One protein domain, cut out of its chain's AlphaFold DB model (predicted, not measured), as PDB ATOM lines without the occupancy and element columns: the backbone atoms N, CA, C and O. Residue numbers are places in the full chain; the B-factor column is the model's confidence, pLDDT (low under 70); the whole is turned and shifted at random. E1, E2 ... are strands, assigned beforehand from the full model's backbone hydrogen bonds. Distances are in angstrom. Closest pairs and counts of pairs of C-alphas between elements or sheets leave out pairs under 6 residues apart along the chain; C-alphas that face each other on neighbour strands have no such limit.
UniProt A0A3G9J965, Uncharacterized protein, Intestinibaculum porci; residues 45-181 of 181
ATOM      1  N   ILE A  45     114.491 -32.979 -47.731       48.34
ATOM      2  CA  ILE A  45     115.088 -33.790 -46.658       48.34
ATOM      3  C   ILE A  45     116.213 -32.945 -46.060       48.34
ATOM      4  O   ILE A  45     117.308 -32.868 -46.615       48.34
ATOM      5  N   ASP A  46     115.912 -32.255 -44.963       48.75
ATOM      6  CA  ASP A  46     116.921 -31.559 -44.172       48.75
ATOM      7  C   ASP A  46     117.804 -32.614 -43.491       48.75
ATOM      8  O   ASP A  46     117.428 -33.221 -42.485       48.75
ATOM      9  N   LEU A  47     118.948 -32.918 -44.109       53.91
ATOM     10  CA  LEU A  47     119.890 -33.935 -43.630       53.91
ATOM     11  C   LEU A  47     120.637 -33.520 -42.362       53.91
ATOM     12  O   LEU A  47     121.323 -34.348 -41.767       53.91
ATOM     13  N   HIS A  48     120.474 -32.275 -41.921       61.59
ATOM     14  CA  HIS A  48     120.979 -31.805 -40.643       61.59
ATOM     15  C   HIS A  48     119.798 -31.469 -39.736       61.59
ATOM     16  O   HIS A  48     119.473 -30.290 -39.579       61.59
ATOM     17  N   PRO A  49     119.136 -32.475 -39.123       67.88
ATOM     18  CA  PRO A  49     118.089 -32.187 -38.165       67.88
ATOM     19  C   PRO A  49     118.666 -31.268 -37.097       67.88
ATOM     20  O   PRO A  49     119.721 -31.524 -36.514       67.88
ATOM     21  N   GLU A  50     117.985 -30.158 -36.878       77.00
ATOM     22  CA  GLU A  50     118.325 -29.245 -35.813       77.00
ATOM     23  C   GLU A  50     118.292 -29.986 -34.472       77.00
ATOM     24  O   GLU A  50     117.258 -30.523 -34.073       77.00
ATOM     25  N   TYR A  51     119.407 -29.989 -33.747       83.81
ATOM     26  CA  TYR A  51     119.519 -30.691 -32.478       83.81
ATOM     27  C   TYR A  51     120.160 -29.819 -31.403       83.81
ATOM     28  O   TYR A  51     120.900 -28.866 -31.661       83.81
ATOM     29  N   CYS A  52     119.811 -30.137 -30.165       88.31
ATOM     30  CA  CYS A  52     120.408 -29.569 -28.976       88.31
ATOM     31  C   CYS A  52     120.235 -30.568 -27.836       88.31
ATOM     32  O   CYS A  52     119.115 -30.979 -27.541       88.31
ATOM     33  N   GLN A  53     121.331 -30.948 -27.193       91.88
ATOM     34  CA  GLN A  53     121.321 -31.938 -26.124       91.88
ATOM     35  C   GLN A  53     122.340 -31.595 -25.044       91.88
ATOM     36  O   GLN A  53     123.432 -31.105 -25.337       91.88
ATOM     37  N   VAL A  54     122.001 -31.901 -23.795       91.94
ATOM     38  CA  VAL A  54     122.968 -31.902 -22.696       91.94
ATOM     39  C   VAL A  54     123.799 -33.175 -22.821       91.94
ATOM     40  O   VAL A  54     123.251 -34.271 -22.842       91.94
ATOM     41  N   VAL A  55     125.116 -33.027 -22.944       92.44
ATOM     42  CA  VAL A  55     126.062 -34.154 -23.046       92.44
ATOM     43  C   VAL A  55     126.898 -34.345 -21.785       92.44
ATOM     44  O   VAL A  55     127.691 -35.281 -21.716       92.44
ATOM     45  N   TYR A  56     126.781 -33.409 -20.845       91.88
ATOM     46  CA  TYR A  56     127.471 -33.433 -19.568       91.88
ATOM     47  C   TYR A  56     126.749 -32.521 -18.572       91.88
ATOM     48  O   TYR A  56     126.457 -31.368 -18.899       91.88
ATOM     49  N   ASP A  57     126.513 -33.002 -17.359       92.50
ATOM     50  CA  ASP A  57     126.055 -32.242 -16.197       92.50
ATOM     51  C   ASP A  57     127.008 -32.493 -15.026       92.50
ATOM     52  O   ASP A  57     127.102 -33.601 -14.499       92.50
ATOM     53  N   SER A  58     127.703 -31.447 -14.577       90.50
ATOM     54  CA  SER A  58     128.771 -31.579 -13.581       90.50
ATOM     55  C   SER A  58     128.306 -32.019 -12.193       90.50
ATOM     56  O   SER A  58     129.138 -32.178 -11.304       90.50
ATOM     57  N   ARG A  59     126.994 -32.114 -11.961       89.38
ATOM     58  CA  ARG A  59     126.425 -32.631 -10.710       89.38
ATOM     59  C   ARG A  59     126.405 -34.152 -10.674       89.38
ATOM     60  O   ARG A  59     126.433 -34.723  -9.590       89.38
ATOM     61  N   TYR A  60     126.319 -34.781 -11.843       91.19
ATOM     62  CA  TYR A  60     126.030 -36.208 -11.971       91.19
ATOM     63  C   TYR A  60     127.112 -36.946 -12.758       91.19
ATOM     64  O   TYR A  60     127.440 -38.084 -12.431       91.19
ATOM     65  N   ASP A  61     127.699 -36.290 -13.758       87.81
ATOM     66  CA  ASP A  61     128.602 -36.927 -14.703       87.81
ATOM     67  C   ASP A  61     130.071 -36.789 -14.297       87.81
ATOM     68  O   ASP A  61     130.567 -35.726 -13.903       87.81
ATOM     69  N   GLN A  62     130.809 -37.878 -14.494       77.19
ATOM     70  CA  GLN A  62     132.261 -37.914 -14.371       77.19
ATOM     71  C   GLN A  62     132.889 -37.725 -15.761       77.19
ATOM     72  O   GLN A  62     132.423 -38.306 -16.735       77.19
ATOM     73  N   ASN A  63     133.959 -36.928 -15.846       78.75
ATOM     74  CA  ASN A  63     134.710 -36.586 -17.068       78.75
ATOM     75  C   ASN A  63     133.992 -35.627 -18.045       78.75
ATOM     76  O   ASN A  63     133.214 -36.061 -18.898       78.75
ATOM     77  N   PRO A  64     134.285 -34.314 -17.984       73.81
ATOM     78  CA  PRO A  64     133.684 -33.346 -18.892       73.81
ATOM     79  C   PRO A  64     134.136 -33.568 -20.340       73.81
ATOM     80  O   PRO A  64     135.313 -33.804 -20.612       73.81
ATOM     81  N   LYS A  65     133.199 -33.427 -21.285       70.94
ATOM     82  CA  LYS A  65     133.483 -33.516 -22.730       70.94
ATOM     83  C   LYS A  65     134.317 -32.348 -23.247       70.94
ATOM     84  O   LYS A  65     135.080 -32.521 -24.190       70.94
ATOM     85  N   ILE A  66     134.180 -31.179 -22.626       71.56
ATOM     86  CA  ILE A  66     135.022 -30.015 -22.891       71.56
ATOM     87  C   ILE A  66     135.692 -29.584 -21.591       71.56
ATOM     88  O   ILE A  66     134.982 -29.244 -20.637       71.56
ATOM     89  N   PRO A  67     137.038 -29.569 -21.541       69.44
ATOM     90  CA  PRO A  67     137.767 -29.017 -20.412       69.44
ATOM     91  C   PRO A  67     137.349 -27.569 -20.182       69.44
ATOM     92  O   PRO A  67     137.196 -26.782 -21.116       69.44
ATOM     93  N   ARG A  68     137.170 -27.202 -18.919       65.62
ATOM     94  CA  ARG A  68     136.776 -25.844 -18.556       65.62
ATOM     95  C   ARG A  68     137.929 -24.890 -18.832       65.62
ATOM     96  O   ARG A  68     139.074 -25.207 -18.510       65.62
ATOM     97  N   ARG A  69     137.625 -23.683 -19.309       63.34
ATOM     98  CA  ARG A  69     138.537 -22.557 -19.062       63.34
ATOM     99  C   ARG A  69     138.494 -22.237 -17.563       63.34
ATOM    100  O   ARG A  69     137.487 -22.519 -16.913       63.34
ATOM    101  N   ALA A  70     139.613 -21.771 -17.002       56.28
ATOM    102  CA  ALA A  70     139.831 -21.641 -15.556       56.28
ATOM    103  C   ALA A  70     138.576 -21.156 -14.808       56.28
ATOM    104  O   ALA A  70     138.012 -20.126 -15.155       56.28
ATOM    105  N   ARG A  71     138.143 -21.943 -13.815       55.47
ATOM    106  CA  ARG A  71     136.861 -21.849 -13.099       55.47
ATOM    107  C   ARG A  71     136.635 -20.466 -12.466       55.47
ATOM    108  O   ARG A  71     137.292 -20.177 -11.469       55.47
ATOM    109  N   PRO A  72     135.650 -19.663 -12.922       58.75
ATOM    110  CA  PRO A  72     135.071 -18.633 -12.068       58.75
ATOM    111  C   PRO A  72     134.555 -19.272 -10.770       58.75
ATOM    112  O   PRO A  72     133.767 -20.216 -10.794       58.75
ATOM    113  N   THR A  73     134.977 -18.776  -9.613       61.62
ATOM    114  CA  THR A  73     134.593 -19.287  -8.282       61.62
ATOM    115  C   THR A  73     133.107 -19.084  -7.932       61.62
ATOM    116  O   THR A  73     132.682 -19.423  -6.833       61.62
ATOM    117  N   SER A  74     132.292 -18.559  -8.853       75.94
ATOM    118  CA  SER A  74     130.974 -17.973  -8.581       75.94
ATOM    119  C   SER A  74     129.746 -18.821  -8.960       75.94
ATOM    120  O   SER A  74     128.625 -18.379  -8.697       75.94
ATOM    121  N   TYR A  75     129.902 -20.013  -9.554       84.75
ATOM    122  CA  TYR A  75     128.782 -20.905  -9.921       84.75
ATOM    123  C   TYR A  75     128.749 -22.210  -9.111       84.75
ATOM    124  O   TYR A  75     129.769 -22.689  -8.609       84.75
ATOM    125  N   SER A  76     127.564 -22.821  -9.054       90.69
ATOM    126  CA  SER A  76     127.295 -24.075  -8.341       90.69
ATOM    127  C   SER A  76     127.608 -25.300  -9.200       90.69
ATOM    128  O   SER A  76     128.238 -26.241  -8.728       90.69
ATOM    129  N   TYR A  77     127.207 -25.285 -10.472       91.12
ATOM    130  CA  TYR A  77     127.444 -26.380 -11.413       91.12
ATOM    131  C   TYR A  77     127.477 -25.865 -12.857       91.12
ATOM    132  O   TYR A  77     127.276 -24.675 -13.111       91.12
ATOM    133  N   PHE A  78     127.765 -26.743 -13.813       91.12
ATOM    134  CA  PHE A  78     127.679 -26.419 -15.233       91.12
ATOM    135  C   PHE A  78     127.147 -27.594 -16.040       91.12
ATOM    136  O   PHE A  78     127.280 -28.750 -15.636       91.12
ATOM    137  N   LYS A  79     126.572 -27.279 -17.196       93.06
ATOM    138  CA  LYS A  79     126.189 -28.261 -18.207       93.06
ATOM    139  C   LYS A  79     126.941 -27.976 -19.500       93.06
ATOM    140  O   LYS A  79     127.108 -26.810 -19.862       93.06
ATOM    141  N   THR A  80     127.360 -29.019 -20.204       93.69
ATOM    142  CA  THR A  80     127.847 -28.905 -21.583       93.69
ATOM    143  C   THR A  80     126.714 -29.276 -22.524       93.69
ATOM    144  O   THR A  80     126.176 -30.383 -22.462       93.69
ATOM    145  N   TYR A  81     126.373 -28.358 -23.418       94.06
ATOM    146  CA  TYR A  81     125.405 -28.587 -24.481       94.06
ATOM    147  C   TYR A  81     126.149 -28.869 -25.774       94.06
ATOM    148  O   TYR A  81     127.155 -28.221 -26.056       94.06
ATOM    149  N   ARG A  82     125.644 -29.823 -26.554       94.00
ATOM    150  CA  ARG A  82     126.004 -30.041 -27.956       94.00
ATOM    151  C   ARG A  82     124.826 -29.602 -28.809       94.00
ATOM    152  O   ARG A  82     123.711 -30.073 -28.579       94.00
ATOM    153  N   ALA A  83     125.067 -28.736 -29.777       93.69
ATOM    154  CA  ALA A  83     124.031 -28.227 -30.660       93.69
ATOM    155  C   ALA A  83     124.590 -27.951 -32.056       93.69
ATOM    156  O   ALA A  83     125.806 -27.907 -32.251       93.69
ATOM    157  N   ASN A  84     123.685 -27.729 -33.005       94.38
ATOM    158  CA  ASN A  84     124.025 -27.224 -34.325       94.38
ATOM    159  C   ASN A  84     123.251 -25.946 -34.681       94.38
ATOM    160  O   ASN A  84     122.171 -25.668 -34.149       94.38
ATOM    161  N   ILE A  85     123.825 -25.160 -35.590       94.56
ATOM    162  CA  ILE A  85     123.159 -24.040 -36.266       94.56
ATOM    163  C   ILE A  85     123.149 -24.331 -37.760       94.56
ATOM    164  O   ILE A  85     124.197 -24.623 -38.334       94.56
ATOM    165  N   ILE A  86     121.979 -24.200 -38.386       93.00
ATOM    166  CA  ILE A  86     121.849 -24.269 -39.840       93.00
ATOM    167  C   ILE A  86     122.044 -22.868 -40.422       93.00
ATOM    168  O   ILE A  86     121.217 -21.976 -40.222       93.00
ATOM    169  N   CYS A  87     123.151 -22.669 -41.130       93.19
ATOM    170  CA  CYS A  87     123.493 -21.434 -41.819       93.19
ATOM    171  C   CYS A  87     123.039 -21.494 -43.282       93.19
ATOM    172  O   CYS A  87     123.372 -22.427 -44.012       93.19
ATOM    173  N   LYS A  88     122.296 -20.471 -43.708       92.00
ATOM    174  CA  LYS A  88     121.676 -20.368 -45.034       92.00
ATOM    175  C   LYS A  88     122.232 -19.164 -45.787       92.00
ATOM    176  O   LYS A  88     122.567 -18.150 -45.168       92.00
ATOM    177  N   GLY A  89     122.314 -19.279 -47.107       89.06
ATOM    178  CA  GLY A  89     122.603 -18.163 -47.999       89.06
ATOM    179  C   GLY A  89     121.309 -17.452 -48.375       89.06
ATOM    180  O   GLY A  89     120.258 -18.079 -48.487       89.06
ATOM    181  N   THR A  90     121.355 -16.134 -48.545       85.88
ATOM    182  CA  THR A  90     120.158 -15.335 -48.866       85.88
ATOM    183  C   THR A  90     120.033 -15.001 -50.348       85.88
ATOM    184  O   THR A  90     118.949 -14.647 -50.804       85.88
ATOM    185  N   SER A  91     121.121 -15.115 -51.108       80.38
ATOM    186  CA  SER A  91     121.214 -14.640 -52.491       80.38
ATOM    187  C   SER A  91     121.545 -15.783 -53.444       80.38
ATOM    188  O   SER A  91     122.204 -16.745 -53.057       80.38
ATOM    189  N   TYR A  92     121.102 -15.686 -54.699       73.62
ATOM    190  CA  TYR A  92     121.515 -16.619 -55.750       73.62
ATOM    191  C   TYR A  92     123.049 -16.567 -55.938       73.62
ATOM    192  O   TYR A  92     123.608 -15.468 -55.895       73.62
ATOM    193  N   PRO A  93     123.743 -17.708 -56.136       77.94
ATOM    194  CA  PRO A  93     123.232 -19.080 -56.267       77.94
ATOM    195  C   PRO A  93     123.126 -19.859 -54.941       77.94
ATOM    196  O   PRO A  93     122.766 -21.034 -54.945       77.94
ATOM    197  N   VAL A  94     123.434 -19.237 -53.798       78.81
ATOM    198  CA  VAL A  94     123.590 -19.913 -52.495       78.81
ATOM    199  C   VAL A  94     122.318 -19.994 -51.643       78.81
ATOM    200  O   VAL A  94     122.362 -20.449 -50.503       78.81
ATOM    201  N   ASN A  95     121.169 -19.572 -52.174       79.50
ATOM    202  CA  ASN A  95     119.872 -19.635 -51.489       79.50
ATOM    203  C   ASN A  95     119.187 -21.014 -51.562       79.50
ATOM    204  O   ASN A  95     118.049 -21.167 -51.119       79.50
ATOM    205  N   SER A  96     119.868 -22.020 -52.115       82.31
ATOM    206  CA  SER A  96     119.383 -23.398 -52.171       82.31
ATOM    207  C   SER A  96     119.585 -24.126 -50.840       82.31
ATOM    208  O   SER A  96     120.675 -24.106 -50.272       82.31
ATOM    209  N   TYR A  97     118.571 -24.877 -50.394       77.94
ATOM    210  CA  TYR A  97     118.661 -25.748 -49.212       77.94
ATOM    211  C   TYR A  97     119.789 -26.784 -49.305       77.94
ATOM    212  O   TYR A  97     120.348 -27.177 -48.282       77.94
ATOM    213  N   ALA A  98     120.148 -27.205 -50.522       77.94
ATOM    214  CA  ALA A  98     121.257 -28.128 -50.753       77.94
ATOM    215  C   ALA A  98     122.612 -27.544 -50.320       77.94
ATOM    216  O   ALA A  98     123.536 -28.298 -50.033       77.94
ATOM    217  N   LEU A  99     122.713 -26.214 -50.243       82.62
ATOM    218  CA  LEU A  99     123.925 -25.484 -49.888       82.62
ATOM    219  C   LEU A  99     123.932 -25.010 -48.431       82.62
ATOM    220  O   LEU A  99     124.892 -24.361 -48.015       82.62
ATOM    221  N   ASN A 100     122.907 -25.335 -47.638       87.88
ATOM    222  CA  ASN A 100     122.911 -25.030 -46.212       87.88
ATOM    223  C   ASN A 100     124.093 -25.711 -45.518       87.88
ATOM    224  O   ASN A 100     124.372 -26.886 -45.757       87.88
ATOM    225  N   ALA A 101     124.736 -24.976 -44.617       89.69
ATOM    226  CA  ALA A 101     125.781 -25.495 -43.749       89.69
ATOM    227  C   ALA A 101     125.224 -25.793 -42.361       89.69
ATOM    228  O   ALA A 101     124.426 -25.022 -41.832       89.69
ATOM    229  N   SER A 102     125.703 -26.858 -41.736       92.00
ATOM    230  CA  SER A 102     125.534 -27.116 -40.315       92.00
ATOM    231  C   SER A 102     126.842 -26.825 -39.598       92.00
ATOM    232  O   SER A 102     127.880 -27.387 -39.945       92.00
ATOM    233  N   ILE A 103     126.797 -25.929 -38.614       94.25
ATOM    234  CA  ILE A 103     127.911 -25.691 -37.696       94.25
ATOM    235  C   ILE A 103     127.591 -26.415 -36.396       94.25
ATOM    236  O   ILE A 103     126.704 -25.977 -35.660       94.25
ATOM    237  N   ASP A 104     128.312 -27.495 -36.107       93.56
ATOM    238  CA  ASP A 104     128.218 -28.180 -34.823       93.56
ATOM    239  C   ASP A 104     129.159 -27.531 -33.819       93.56
ATOM    240  O   ASP A 104     130.318 -27.209 -34.113       93.56
ATOM    241  N   PHE A 105     128.670 -27.373 -32.599       94.56
ATOM    242  CA  PHE A 105     129.447 -26.796 -31.525       94.56
ATOM    243  C   PHE A 105     129.033 -27.363 -30.174       94.56
ATOM    244  O   PHE A 105     127.953 -27.931 -29.980       94.56
ATOM    245  N   TYR A 106     129.913 -27.140 -29.214       94.56
ATOM    246  CA  TYR A 106     129.636 -27.327 -27.808       94.56
ATOM    247  C   TYR A 106     129.726 -26.001 -27.065       94.56
ATOM    248  O   TYR A 106     130.473 -25.095 -27.444       94.56
ATOM    249  N   VAL A 107     129.004 -25.904 -25.956       93.75
ATOM    250  CA  VAL A 107     129.068 -24.753 -25.057       93.75
ATOM    251  C   VAL A 107     128.878 -25.210 -23.617       93.75
ATOM    252  O   VAL A 107     127.967 -25.979 -23.312       93.75
ATOM    253  N   ASN A 108     129.744 -24.733 -22.726       93.06
ATOM    254  CA  ASN A 108     129.528 -24.865 -21.291       93.06
ATOM    255  C   ASN A 108     128.659 -23.704 -20.820       93.06
ATOM    256  O   ASN A 108     129.006 -22.548 -21.059       93.06
ATOM    257  N   VAL A 109     127.567 -24.008 -20.127       93.31
ATOM    258  CA  VAL A 109     126.697 -23.018 -19.484       93.31
ATOM    259  C   VAL A 109     126.774 -23.209 -17.977       93.31
ATOM    260  O   VAL A 109     126.651 -24.327 -17.467       93.31
ATOM    261  N   TYR A 110     127.012 -22.113 -17.270       92.31
ATOM    262  CA  TYR A 110     127.236 -22.075 -15.835       92.31
ATOM    263  C   TYR A 110     125.950 -21.728 -15.101       92.31
ATOM    264  O   TYR A 110     125.259 -20.780 -15.465       92.31
ATOM    265  N   PHE A 111     125.667 -22.460 -14.027       93.25
ATOM    266  CA  PHE A 111     124.465 -22.265 -13.230       93.25
ATOM    267  C   PHE A 111     124.807 -21.986 -11.775       93.25
ATOM    268  O   PHE A 111     125.670 -22.637 -11.176       93.25
ATOM    269  N   LYS A 112     124.091 -21.033 -11.188       92.88
ATOM    270  CA  LYS A 112     124.129 -20.741  -9.757       92.88
ATOM    271  C   LYS A 112     122.804 -21.155  -9.131       92.88
ATOM    272  O   LYS A 112     121.748 -20.856  -9.679       92.88
ATOM    273  N   LEU A 113     122.875 -21.857  -8.006       93.12
ATOM    274  CA  LEU A 113     121.704 -22.171  -7.199       93.12
ATOM    275  C   LEU A 113     121.386 -20.985  -6.286       93.12
ATOM    276  O   LEU A 113     122.288 -20.427  -5.655       93.12
ATOM    277  N   ASP A 114     120.118 -20.592  -6.234       92.12
ATOM    278  CA  ASP A 114     119.624 -19.673  -5.214       92.12
ATOM    279  C   ASP A 114     119.408 -20.395  -3.867       92.12
ATOM    280  O   ASP A 114     119.659 -21.595  -3.722       92.12
ATOM    281  N   LYS A 115     118.933 -19.656  -2.857       93.69
ATOM    282  CA  LYS A 115     118.654 -20.204  -1.518       93.69
ATOM    283  C   LYS A 115     117.551 -21.275  -1.515       93.69
ATOM    284  O   LYS A 115     117.472 -22.049  -0.569       93.69
ATOM    285  N   SER A 116     116.726 -21.319  -2.558       94.69
ATOM    286  CA  SER A 116     115.634 -22.273  -2.756       94.69
ATOM    287  C   SER A 116     116.041 -23.443  -3.662       94.69
ATOM    288  O   SER A 116     115.180 -24.201  -4.105       94.69
ATOM    289  N   ASN A 117     117.337 -23.600  -3.961       90.12
ATOM    290  CA  ASN A 117     117.882 -24.574  -4.913       90.12
ATOM    291  C   ASN A 117     117.356 -24.421  -6.354       90.12
ATOM    292  O   ASN A 117     117.472 -25.345  -7.165       90.12
ATOM    293  N   LYS A 118     116.820 -23.253  -6.718       92.62
ATOM    294  CA  LYS A 118     116.470 -22.931  -8.100       92.62
ATOM    295  C   LYS A 118     117.730 -22.556  -8.867       92.62
ATOM    296  O   LYS A 118     118.597 -21.837  -8.380       92.62
ATOM    297  N   SER A 119     117.836 -23.075 -10.084       93.00
ATOM    298  CA  SER A 119     118.988 -22.839 -10.953       93.00
ATOM    299  C   SER A 119     118.803 -21.572 -11.784       93.00
ATOM    300  O   SER A 119     117.777 -21.413 -12.439       93.00
ATOM    301  N   HIS A 120     119.824 -20.719 -11.785       93.81
ATOM    302  CA  HIS A 120     119.905 -19.498 -12.584       93.81
ATOM    303  C   HIS A 120     121.106 -19.559 -13.519       93.81
ATOM    304  O   HIS A 120     122.193 -19.979 -13.103       93.81
ATOM    305  N   CYS A 121     120.922 -19.140 -14.769       92.88
ATOM    306  CA  CYS A 121     122.002 -19.099 -15.747       92.88
ATOM    307  C   CYS A 121     122.925 -17.925 -15.413       92.88
ATOM    308  O   CYS A 121     122.527 -16.765 -15.463       92.88
ATOM    309  N   ASN A 122     124.173 -18.226 -15.064       90.88
ATOM    310  CA  ASN A 122     125.143 -17.257 -14.558       90.88
ATOM    311  C   ASN A 122     126.297 -16.993 -15.544       90.88
ATOM    312  O   ASN A 122     127.318 -16.418 -15.174       90.88
ATOM    313  N   GLY A 123     126.163 -17.445 -16.793       91.38
ATOM    314  CA  GLY A 123     127.140 -17.223 -17.856       91.38
ATOM    315  C   GLY A 123     127.471 -18.485 -18.644       91.38
ATOM    316  O   GLY A 123     126.876 -19.543 -18.447       91.38
ATOM    317  N   TYR A 124     128.434 -18.369 -19.554       92.44
ATOM    318  CA  TYR A 124     128.830 -19.442 -20.462       92.44
ATOM    319  C   TYR A 124     130.271 -19.257 -20.951       92.44
ATOM    320  O   TYR A 124     130.807 -18.149 -20.931       92.44
ATOM    321  N   ASP A 125     130.890 -20.343 -21.413       91.06
ATOM    322  CA  ASP A 125     132.151 -20.284 -22.158       91.06
ATOM    323  C   ASP A 125     131.907 -19.912 -23.620       91.06
ATOM    324  O   ASP A 125     130.870 -20.247 -24.193       91.06
ATOM    325  N   LYS A 126     132.911 -19.317 -24.279       91.88
ATOM    326  CA  LYS A 126     132.888 -19.159 -25.740       91.88
ATOM    327  C   LYS A 126     132.586 -20.520 -26.405       91.88
ATOM    328  O   LYS A 126     133.315 -21.474 -26.121       91.88
ATOM    329  N   PRO A 127     131.576 -20.611 -27.296       94.25
ATOM    330  CA  PRO A 127     131.270 -21.841 -28.018       94.25
ATOM    331  C   PRO A 127     132.495 -22.416 -28.738       94.25
ATOM    332  O   PRO A 127     133.264 -21.679 -29.361       94.25
ATOM    333  N   VAL A 128     132.662 -23.735 -28.655       94.00
ATOM    334  CA  VAL A 128     133.738 -24.486 -29.309       94.00
ATOM    335  C   VAL A 128     133.147 -25.214 -30.505       94.00
ATOM    336  O   VAL A 128     132.345 -26.131 -30.344       94.00
ATOM    337  N   ILE A 129     133.533 -24.784 -31.702       95.06
ATOM    338  CA  ILE A 129     133.077 -25.366 -32.967       95.06
ATOM    339  C   ILE A 129     133.825 -26.674 -33.206       95.06
ATOM    340  O   ILE A 129     135.042 -26.723 -33.039       95.06
ATOM    341  N   THR A 130     133.102 -27.720 -33.602       92.06
ATOM    342  CA  THR A 130     133.684 -29.041 -33.889       92.06
ATOM    343  C   THR A 130     133.611 -29.437 -35.346       92.06
ATOM    344  O   THR A 130     134.452 -30.202 -35.805       92.06
ATOM    345  N   SER A 131     132.634 -28.912 -36.078       90.50
ATOM    346  CA  SER A 131     132.478 -29.172 -37.506       90.50
ATOM    347  C   SER A 131     131.692 -28.049 -38.167       90.50
ATOM    348  O   SER A 131     130.885 -27.368 -37.537       90.50
ATOM    349  N   CYS A 132     131.957 -27.861 -39.456       90.38
ATOM    350  CA  CYS A 132     131.161 -27.043 -40.356       90.38
ATOM    351  C   CYS A 132     131.064 -27.794 -41.681       90.38
ATOM    352  O   CYS A 132     132.078 -27.965 -42.357       90.38
ATOM    353  N   SER A 133     129.873 -28.266 -42.032       83.75
ATOM    354  CA  SER A 133     129.668 -29.111 -43.213       83.75
ATOM    355  C   SER A 133     128.357 -28.790 -43.909       83.75
ATOM    356  O   SER A 133     127.364 -28.475 -43.255       83.75
ATOM    357  N   GLY A 134     128.340 -28.894 -45.236       79.44
ATOM    358  CA  GLY A 134     127.102 -28.830 -46.001       79.44
ATOM    359  C   GLY A 134     126.368 -30.164 -46.034       79.44
ATOM    360  O   GLY A 134     126.901 -31.209 -45.644       79.44
ATOM    361  N   SER A 135     125.135 -30.136 -46.537       67.81
ATOM    362  CA  SER A 135     124.364 -31.344 -46.860       67.81
ATOM    363  C   SER A 135     125.180 -32.317 -47.724       67.81
ATOM    364  O   SER A 135     125.960 -31.897 -48.575       67.81
ATOM    365  N   TYR A 136     125.010 -33.623 -47.495       62.62
ATOM    366  CA  TYR A 136     125.708 -34.696 -48.226       62.62
ATOM    367  C   TYR A 136     127.249 -34.643 -48.174       62.62
ATOM    368  O   TYR A 136     127.913 -35.189 -49.051       62.62
ATOM    369  N   GLY A 137     127.835 -33.996 -47.161       59.50
ATOM    370  CA  GLY A 137     129.291 -33.869 -47.051       59.50
ATOM    371  C   GLY A 137     129.891 -32.843 -48.015       59.50
ATOM    372  O   GLY A 137     131.091 -32.889 -48.277       59.50
ATOM    373  N   ALA A 138     129.072 -31.920 -48.536       65.50
ATOM    374  CA  ALA A 138     129.547 -30.830 -49.375       65.50
ATOM    375  C   ALA A 138     130.662 -30.035 -48.670       65.50
ATOM    376  O   ALA A 138     130.549 -29.653 -47.497       65.50
ATOM    377  N   THR A 139     131.747 -29.814 -49.408       67.62
ATOM    378  CA  THR A 139     132.949 -29.092 -48.980       67.62
ATOM    379  C   THR A 139     132.919 -27.650 -49.505       67.62
ATOM    380  O   THR A 139     131.998 -27.262 -50.220       67.62
ATOM    381  N   GLY A 140     133.895 -26.821 -49.119       78.19
ATOM    382  CA  GLY A 140     133.949 -25.405 -49.520       78.19
ATOM    383  C   GLY A 140     133.383 -24.427 -48.488       78.19
ATOM    384  O   GLY A 140     133.285 -23.233 -48.766       78.19
ATOM    385  N   TYR A 141     133.053 -24.915 -47.289       89.12
ATOM    386  CA  TYR A 141     132.703 -24.076 -46.148       89.12
ATOM    387  C   TYR A 141     133.943 -23.735 -45.328       89.12
ATOM    388  O   TYR A 141     134.728 -24.613 -44.973       89.12
ATOM    389  N   SER A 142     134.108 -22.462 -44.998       91.44
ATOM    390  CA  SER A 142     135.252 -21.963 -44.244       91.44
ATOM    391  C   SER A 142     134.831 -20.940 -43.190       91.44
ATOM    392  O   SER A 142     133.684 -20.487 -43.146       91.44
ATOM    393  N   HIS A 143     135.771 -20.602 -42.304       95.31
ATOM    394  CA  HIS A 143     135.606 -19.575 -41.271       95.31
ATOM    395  C   HIS A 143     134.322 -19.711 -40.428       95.31
ATOM    396  O   HIS A 143     133.595 -18.725 -40.252       95.31
ATOM    397  N   PRO A 144     134.002 -20.909 -39.897       96.62
ATOM    398  CA  PRO A 144     132.827 -21.049 -39.062       96.62
ATOM    399  C   PRO A 144     132.996 -20.228 -37.783       96.62
ATOM    400  O   PRO A 144     134.054 -20.203 -37.150       96.62
ATOM    401  N   SER A 145     131.924 -19.559 -37.382       97.69
ATOM    402  CA  SER A 145     131.858 -18.777 -36.157       97.69
ATOM    403  C   SER A 145     130.499 -18.958 -35.501       97.69
ATOM    404  O   SER A 145     129.466 -18.984 -36.168       97.69
ATOM    405  N   VAL A 146     130.509 -19.083 -34.177       97.81
ATOM    406  CA  VAL A 146     129.309 -19.156 -33.347       97.81
ATOM    407  C   VAL A 146     129.474 -18.180 -32.196       97.81
ATOM    408  O   VAL A 146     130.505 -18.166 -31.520       97.81
ATOM    409  N   SER A 147     128.454 -17.364 -31.967       97.00
ATOM    410  CA  SER A 147     128.377 -16.458 -30.827       97.00
ATOM    411  C   SER A 147     127.020 -16.560 -30.147       97.00
ATOM    412  O   SER A 147     126.005 -16.844 -30.780       97.00
ATOM    413  N   VAL A 148     126.996 -16.327 -28.837       96.69
ATOM    414  CA  VAL A 148     125.749 -16.174 -28.084       96.69
ATOM    415  C   VAL A 148     125.253 -14.749 -28.293       96.69
ATOM    416  O   VAL A 148     125.961 -13.793 -27.990       96.69
ATOM    417  N   SER A 149     124.045 -14.596 -28.827       96.62
ATOM    418  CA  SER A 149     123.436 -13.284 -29.059       96.62
ATOM    419  C   SER A 149     122.624 -12.777 -27.871       96.62
ATOM    420  O   SER A 149     122.478 -11.571 -27.715       96.62
ATOM    421  N   SER A 150     122.060 -13.680 -27.066       96.56
ATOM    422  CA  SER A 150     121.356 -13.359 -25.818       96.56
ATOM    423  C   SER A 150     121.120 -14.625 -24.997       96.56
ATOM    424  O   SER A 150     121.128 -15.730 -25.542       96.56
ATOM    425  N   TYR A 151     120.895 -14.481 -23.692       96.12
ATOM    426  CA  TYR A 151     120.518 -15.588 -22.816       96.12
ATOM    427  C   TYR A 151     119.659 -15.102 -21.647       96.12
ATOM    428  O   TYR A 151     119.681 -13.926 -21.290       96.12
ATOM    429  N   THR A 152     118.892 -16.025 -21.081       95.00
ATOM    430  CA  THR A 152     118.123 -15.874 -19.843       95.00
ATOM    431  C   THR A 152     118.378 -17.091 -18.955       95.00
ATOM    432  O   THR A 152     119.202 -17.943 -19.287       95.00
ATOM    433  N   ASP A 153     117.638 -17.212 -17.855       93.25
ATOM    434  CA  ASP A 153     117.663 -18.408 -17.012       93.25
ATOM    435  C   ASP A 153     117.162 -19.675 -17.718       93.25
ATOM    436  O   ASP A 153     117.527 -20.775 -17.312       93.25
ATOM    437  N   THR A 154     116.339 -19.545 -18.765       93.75
ATOM    438  CA  THR A 154     115.640 -20.686 -19.382       93.75
ATOM    439  C   THR A 154     116.027 -20.944 -20.830       93.75
ATOM    440  O   THR A 154     115.723 -22.013 -21.360       93.75
ATOM    441  N   TYR A 155     116.692 -19.998 -21.498       95.12
ATOM    442  CA  TYR A 155     117.126 -20.180 -22.879       95.12
ATOM    443  C   TYR A 155     118.388 -19.393 -23.231       95.12
ATOM    444  O   TYR A 155     118.721 -18.388 -22.609       95.12
ATOM    445  N   MET A 156     119.041 -19.814 -24.311       96.88
ATOM    446  CA  MET A 156     120.173 -19.143 -24.937       96.88
ATOM    447  C   MET A 156     119.966 -19.082 -26.450       96.88
ATOM    448  O   MET A 156     119.552 -20.062 -27.068       96.88
ATOM    449  N   ASN A 157     120.235 -17.923 -27.045       97.25
ATOM    450  CA  ASN A 157     120.181 -17.711 -28.485       97.25
ATOM    451  C   ASN A 157     121.594 -17.604 -29.045       97.25
ATOM    452  O   ASN A 157     122.427 -16.865 -28.514       97.25
ATOM    453  N   PHE A 158     121.829 -18.285 -30.155       97.88
ATOM    454  CA  PHE A 158     123.091 -18.299 -30.870       97.88
ATOM    455  C   PHE A 158     122.926 -17.717 -32.267       97.88
ATOM    456  O   PHE A 158     121.873 -17.857 -32.896       97.88
ATOM    457  N   LYS A 159     124.002 -17.113 -32.764       97.94
ATOM    458  CA  LYS A 159     124.193 -16.731 -34.161       97.94
ATOM    459  C   LYS A 159     125.378 -17.510 -34.712       97.94
ATOM    460  O   LYS A 159     126.446 -17.516 -34.103       97.94
ATOM    461  N   GLY A 160     125.172 -18.152 -35.852       97.31
ATOM    462  CA  GLY A 160     126.203 -18.861 -36.598       97.31
ATOM    463  C   GLY A 160     126.484 -18.150 -37.912       97.31
ATOM    464  O   GLY A 160     125.555 -17.634 -38.543       97.31
ATOM    465  N   LYS A 161     127.749 -18.130 -38.324       97.44
ATOM    466  CA  LYS A 161     128.163 -17.700 -39.661       97.44
ATOM    467  C   LYS A 161     129.262 -18.602 -40.199       97.44
ATOM    468  O   LYS A 161     130.131 -19.012 -39.436       97.44
ATOM    469  N   CYS A 162     129.262 -18.830 -41.502       95.56
ATOM    470  CA  CYS A 162     130.379 -19.416 -42.240       95.56
ATOM    471  C   CYS A 162     130.430 -18.819 -43.651       95.56
ATOM    472  O   CYS A 162     129.484 -18.159 -44.085       95.56
ATOM    473  N   ILE A 163     131.529 -19.048 -44.362       94.12
ATOM    474  CA  ILE A 163     131.701 -18.643 -45.758       94.12
ATOM    475  C   ILE A 163     131.578 -19.877 -46.644       94.12
ATOM    476  O   ILE A 163     132.184 -20.895 -46.334       94.12
ATOM    477  N   LEU A 164     130.802 -19.789 -47.721       89.62
ATOM    478  CA  LEU A 164     130.769 -20.775 -48.800       89.62
ATOM    479  C   LEU A 164     131.432 -20.163 -50.036       89.62
ATOM    480  O   LEU A 164     130.971 -19.128 -50.513       89.62
ATOM    481  N   THR A 165     132.471 -20.805 -50.564       86.81
ATOM    482  CA  THR A 165     133.155 -20.351 -51.784       86.81
ATOM    483  C   THR A 165     132.660 -21.147 -52.992       86.81
ATOM    484  O   THR A 165     132.837 -22.363 -53.052       86.81
ATOM    485  N   VAL A 166     132.060 -20.473 -53.976       80.50
ATOM    486  CA  VAL A 166     131.577 -21.089 -55.228       80.50
ATOM    487  C   VAL A 166     132.193 -20.353 -56.405       80.50
ATOM    488  O   VAL A 166     132.044 -19.140 -56.515       80.50
ATOM    489  N   ALA A 167     132.892 -21.078 -57.283       83.00
ATOM    490  CA  ALA A 167     133.559 -20.507 -58.461       83.00
ATOM    491  C   ALA A 167     134.457 -19.285 -58.141       83.00
ATOM    492  O   ALA A 167     134.532 -18.340 -58.919       83.00
ATOM    493  N   GLY A 168     135.123 -19.297 -56.979       81.00
ATOM    494  CA  GLY A 168     136.001 -18.212 -56.524       81.00
ATOM    495  C   GLY A 168     135.289 -17.009 -55.891       81.00
ATOM    496  O   GLY A 168     135.956 -16.037 -55.552       81.00
ATOM    497  N   ILE A 169     133.964 -17.064 -55.714       83.69
ATOM    498  CA  ILE A 169     133.173 -16.024 -55.047       83.69
ATOM    499  C   ILE A 169     132.772 -16.504 -53.651       83.69
ATOM    500  O   ILE A 169     132.226 -17.599 -53.497       83.69
ATOM    501  N   ASP A 170     133.009 -15.658 -52.651       91.12
ATOM    502  CA  ASP A 170     132.681 -15.930 -51.256       91.12
ATOM    503  C   ASP A 170     131.281 -15.434 -50.889       91.12
ATOM    504  O   ASP A 170     130.942 -14.258 -51.043       91.12
ATOM    505  N   TYR A 171     130.482 -16.333 -50.322       90.00
ATOM    506  CA  TYR A 171     129.139 -16.045 -49.841       90.00
ATOM    507  C   TYR A 171     129.057 -16.219 -48.330       90.00
ATOM    508  O   TYR A 171     129.387 -17.273 -47.786       90.00
ATOM    509  N   THR A 172     128.558 -15.196 -47.636       94.62
ATOM    510  CA  THR A 172     128.282 -15.306 -46.201       94.62
ATOM    511  C   THR A 172     126.990 -16.079 -45.971       94.62
ATOM    512  O   THR A 172     125.904 -15.632 -46.338       94.62
ATOM    513  N   MET A 173     127.110 -17.207 -45.285       93.94
ATOM    514  CA  MET A 173     126.001 -18.025 -44.811       93.94
ATOM    515  C   MET A 173     125.732 -17.670 -43.350       93.94
ATOM    516  O   MET A 173     126.668 -17.496 -42.567       93.94
ATOM    517  N   SER A 174     124.469 -17.540 -42.948       96.56
ATOM    518  CA  SER A 174     124.110 -17.150 -41.576       96.56
ATOM    519  C   SER A 174     122.926 -17.942 -41.041       96.56
ATOM    520  O   SER A 174     122.050 -18.358 -41.792       96.56
ATOM    521  N   GLY A 175     122.903 -18.157 -39.728       95.62
ATOM    522  CA  GLY A 175     121.851 -18.910 -39.053       95.62
ATOM    523  C   GLY A 175     121.688 -18.495 -37.599       95.62
ATOM    524  O   GLY A 175     122.564 -17.847 -37.016       95.62
ATOM    525  N   THR A 176     120.565 -18.876 -37.004       96.56
ATOM    526  CA  THR A 176     120.302 -18.689 -35.576       96.56
ATOM    527  C   THR A 176     119.832 -19.991 -34.953       96.56
ATOM    528  O   THR A 176     119.275 -20.850 -35.629       96.56
ATOM    529  N   LYS A 177     120.065 -20.142 -33.649       95.00
ATOM    530  CA  LYS A 177     119.557 -21.276 -32.874       95.00
ATOM    531  C   LYS A 177     119.094 -20.804 -31.512       95.00
ATOM    532  O   LYS A 177     119.830 -20.099 -30.827       95.00
ATOM    533  N   LYS A 178     117.906 -21.237 -31.101       95.25
ATOM    534  CA  LYS A 178     117.449 -21.128 -29.716       95.25
ATOM    535  C   LYS A 178     117.621 -22.476 -29.021       95.25
ATOM    536  O   LYS A 178     117.242 -23.512 -29.562       95.25
ATOM    537  N   MET A 179     118.189 -22.442 -27.825       93.62
ATOM    538  CA  MET A 179     118.434 -23.586 -26.952       93.62
ATOM    539  C   MET A 179     117.738 -23.352 -25.618       93.62
ATOM    540  O   MET A 179     117.863 -22.265 -25.061       93.62
ATOM    541  N   SER A 180     117.049 -24.361 -25.095       93.12
ATOM    542  CA  SER A 180     116.537 -24.349 -23.720       93.12
ATOM    543  C   SER A 180     117.622 -24.805 -22.737       93.12
ATOM    544  O   SER A 180     118.441 -25.658 -23.087       93.12
ATOM    545  N   LEU A 181     117.626 -24.242 -21.526       91.31
ATOM    546  CA  LEU A 181     118.624 -24.501 -20.478       91.31
ATOM    547  C   LEU A 181     118.136 -25.487 -19.402       91.31
ATOM    548  O   LEU A 181     116.956 -25.393 -19.011       91.31
TER     549      LEU A 181
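What this domain is: This is residues 45 to 181 of the 181 residues of an uncharacterized protein of Intestinibaculum porci (UniProt A0A3G9J965). The domain is a long, rod-like sandwich of two strongly twisted sheets face to face, E1 to E5 in one and E6, E7 and E8 in the other. The E3 and E4 hairpin makes one end of the rod and the E7 and E8 hairpin the other, and the chain crosses from one sheet to the other once, between E5 and E6. The printed part has 137 residues, no named helix and eight strands, E1 to E8 in chain order; the class is all strand. The first sheet is branched at E3, the second has the order E6, E7, E8, and the neighbours in both are antiparallel. The whole is only just compact, close to loose, with a radius of gyration of the C-alphas of 16.8 A and spans of 57 by 27 by 26 A.

Where its parts are: E1, residues 52 to 57, begins at C-alpha 52 (120.408, -29.569, -28.976). E2 is residues 77 to 87, 31.1 A long, and E3 is residues 101 to 113, 36.9 A long, ending at C-alpha 113 (121.704, -22.171, -7.199). E4 is residues 119 to 124 and E5 residues 128 to 134. E6, residues 141 to 151, is 27.7 A long; E7, residues 155 to 166, 35.4 A. E8, residues 169 to 180, is 36.4 A long and ends at C-alpha 180 (116.537, -24.349, -23.720).

How they stand to each other: E1 to E4 form a meander, each strand the antiparallel neighbour of the one before. N 53 and O 82 of the hairpin E1 and E2 are 2.9 A apart, within hydrogen-bond range. E2 has E1 on one side and E3 on the other, with N 81 and O 107 at 2.9 A. On the other side of E3 from E2, the pairing is staggered: E5 is beside residues 101 to 106, with N 104 and O 131 at 2.9 A, and E4 beside residues 108 to 113, with N 110 and O 123 at 2.8 A. E6, E7 and E8 form a second meander, with N 147 and O 159 at 2.9 A, and N 160 and O 175 at 2.9 A. Between the sheets, strands stand at 35 degrees. The closest C-alphas of E2 and E8 are those of Cys 87 and Gly 175, 4.1 A apart; those of E5 and E6 are Cys 132 and Pro 144, 6.4 A. E4 and E5 are apart.

The domain as a whole: The farthest C-alphas, those of Lys 115 and Ala 167, are 58.9 A apart. The printed part has no cut. The links E1 to E2, 19 residues, and E2 to E3, 13 residues, are long. Mean pLDDT of the printed part is 86.6; residues 45 to 49, 67 to 73 and 135 to 139 of this model are under 70.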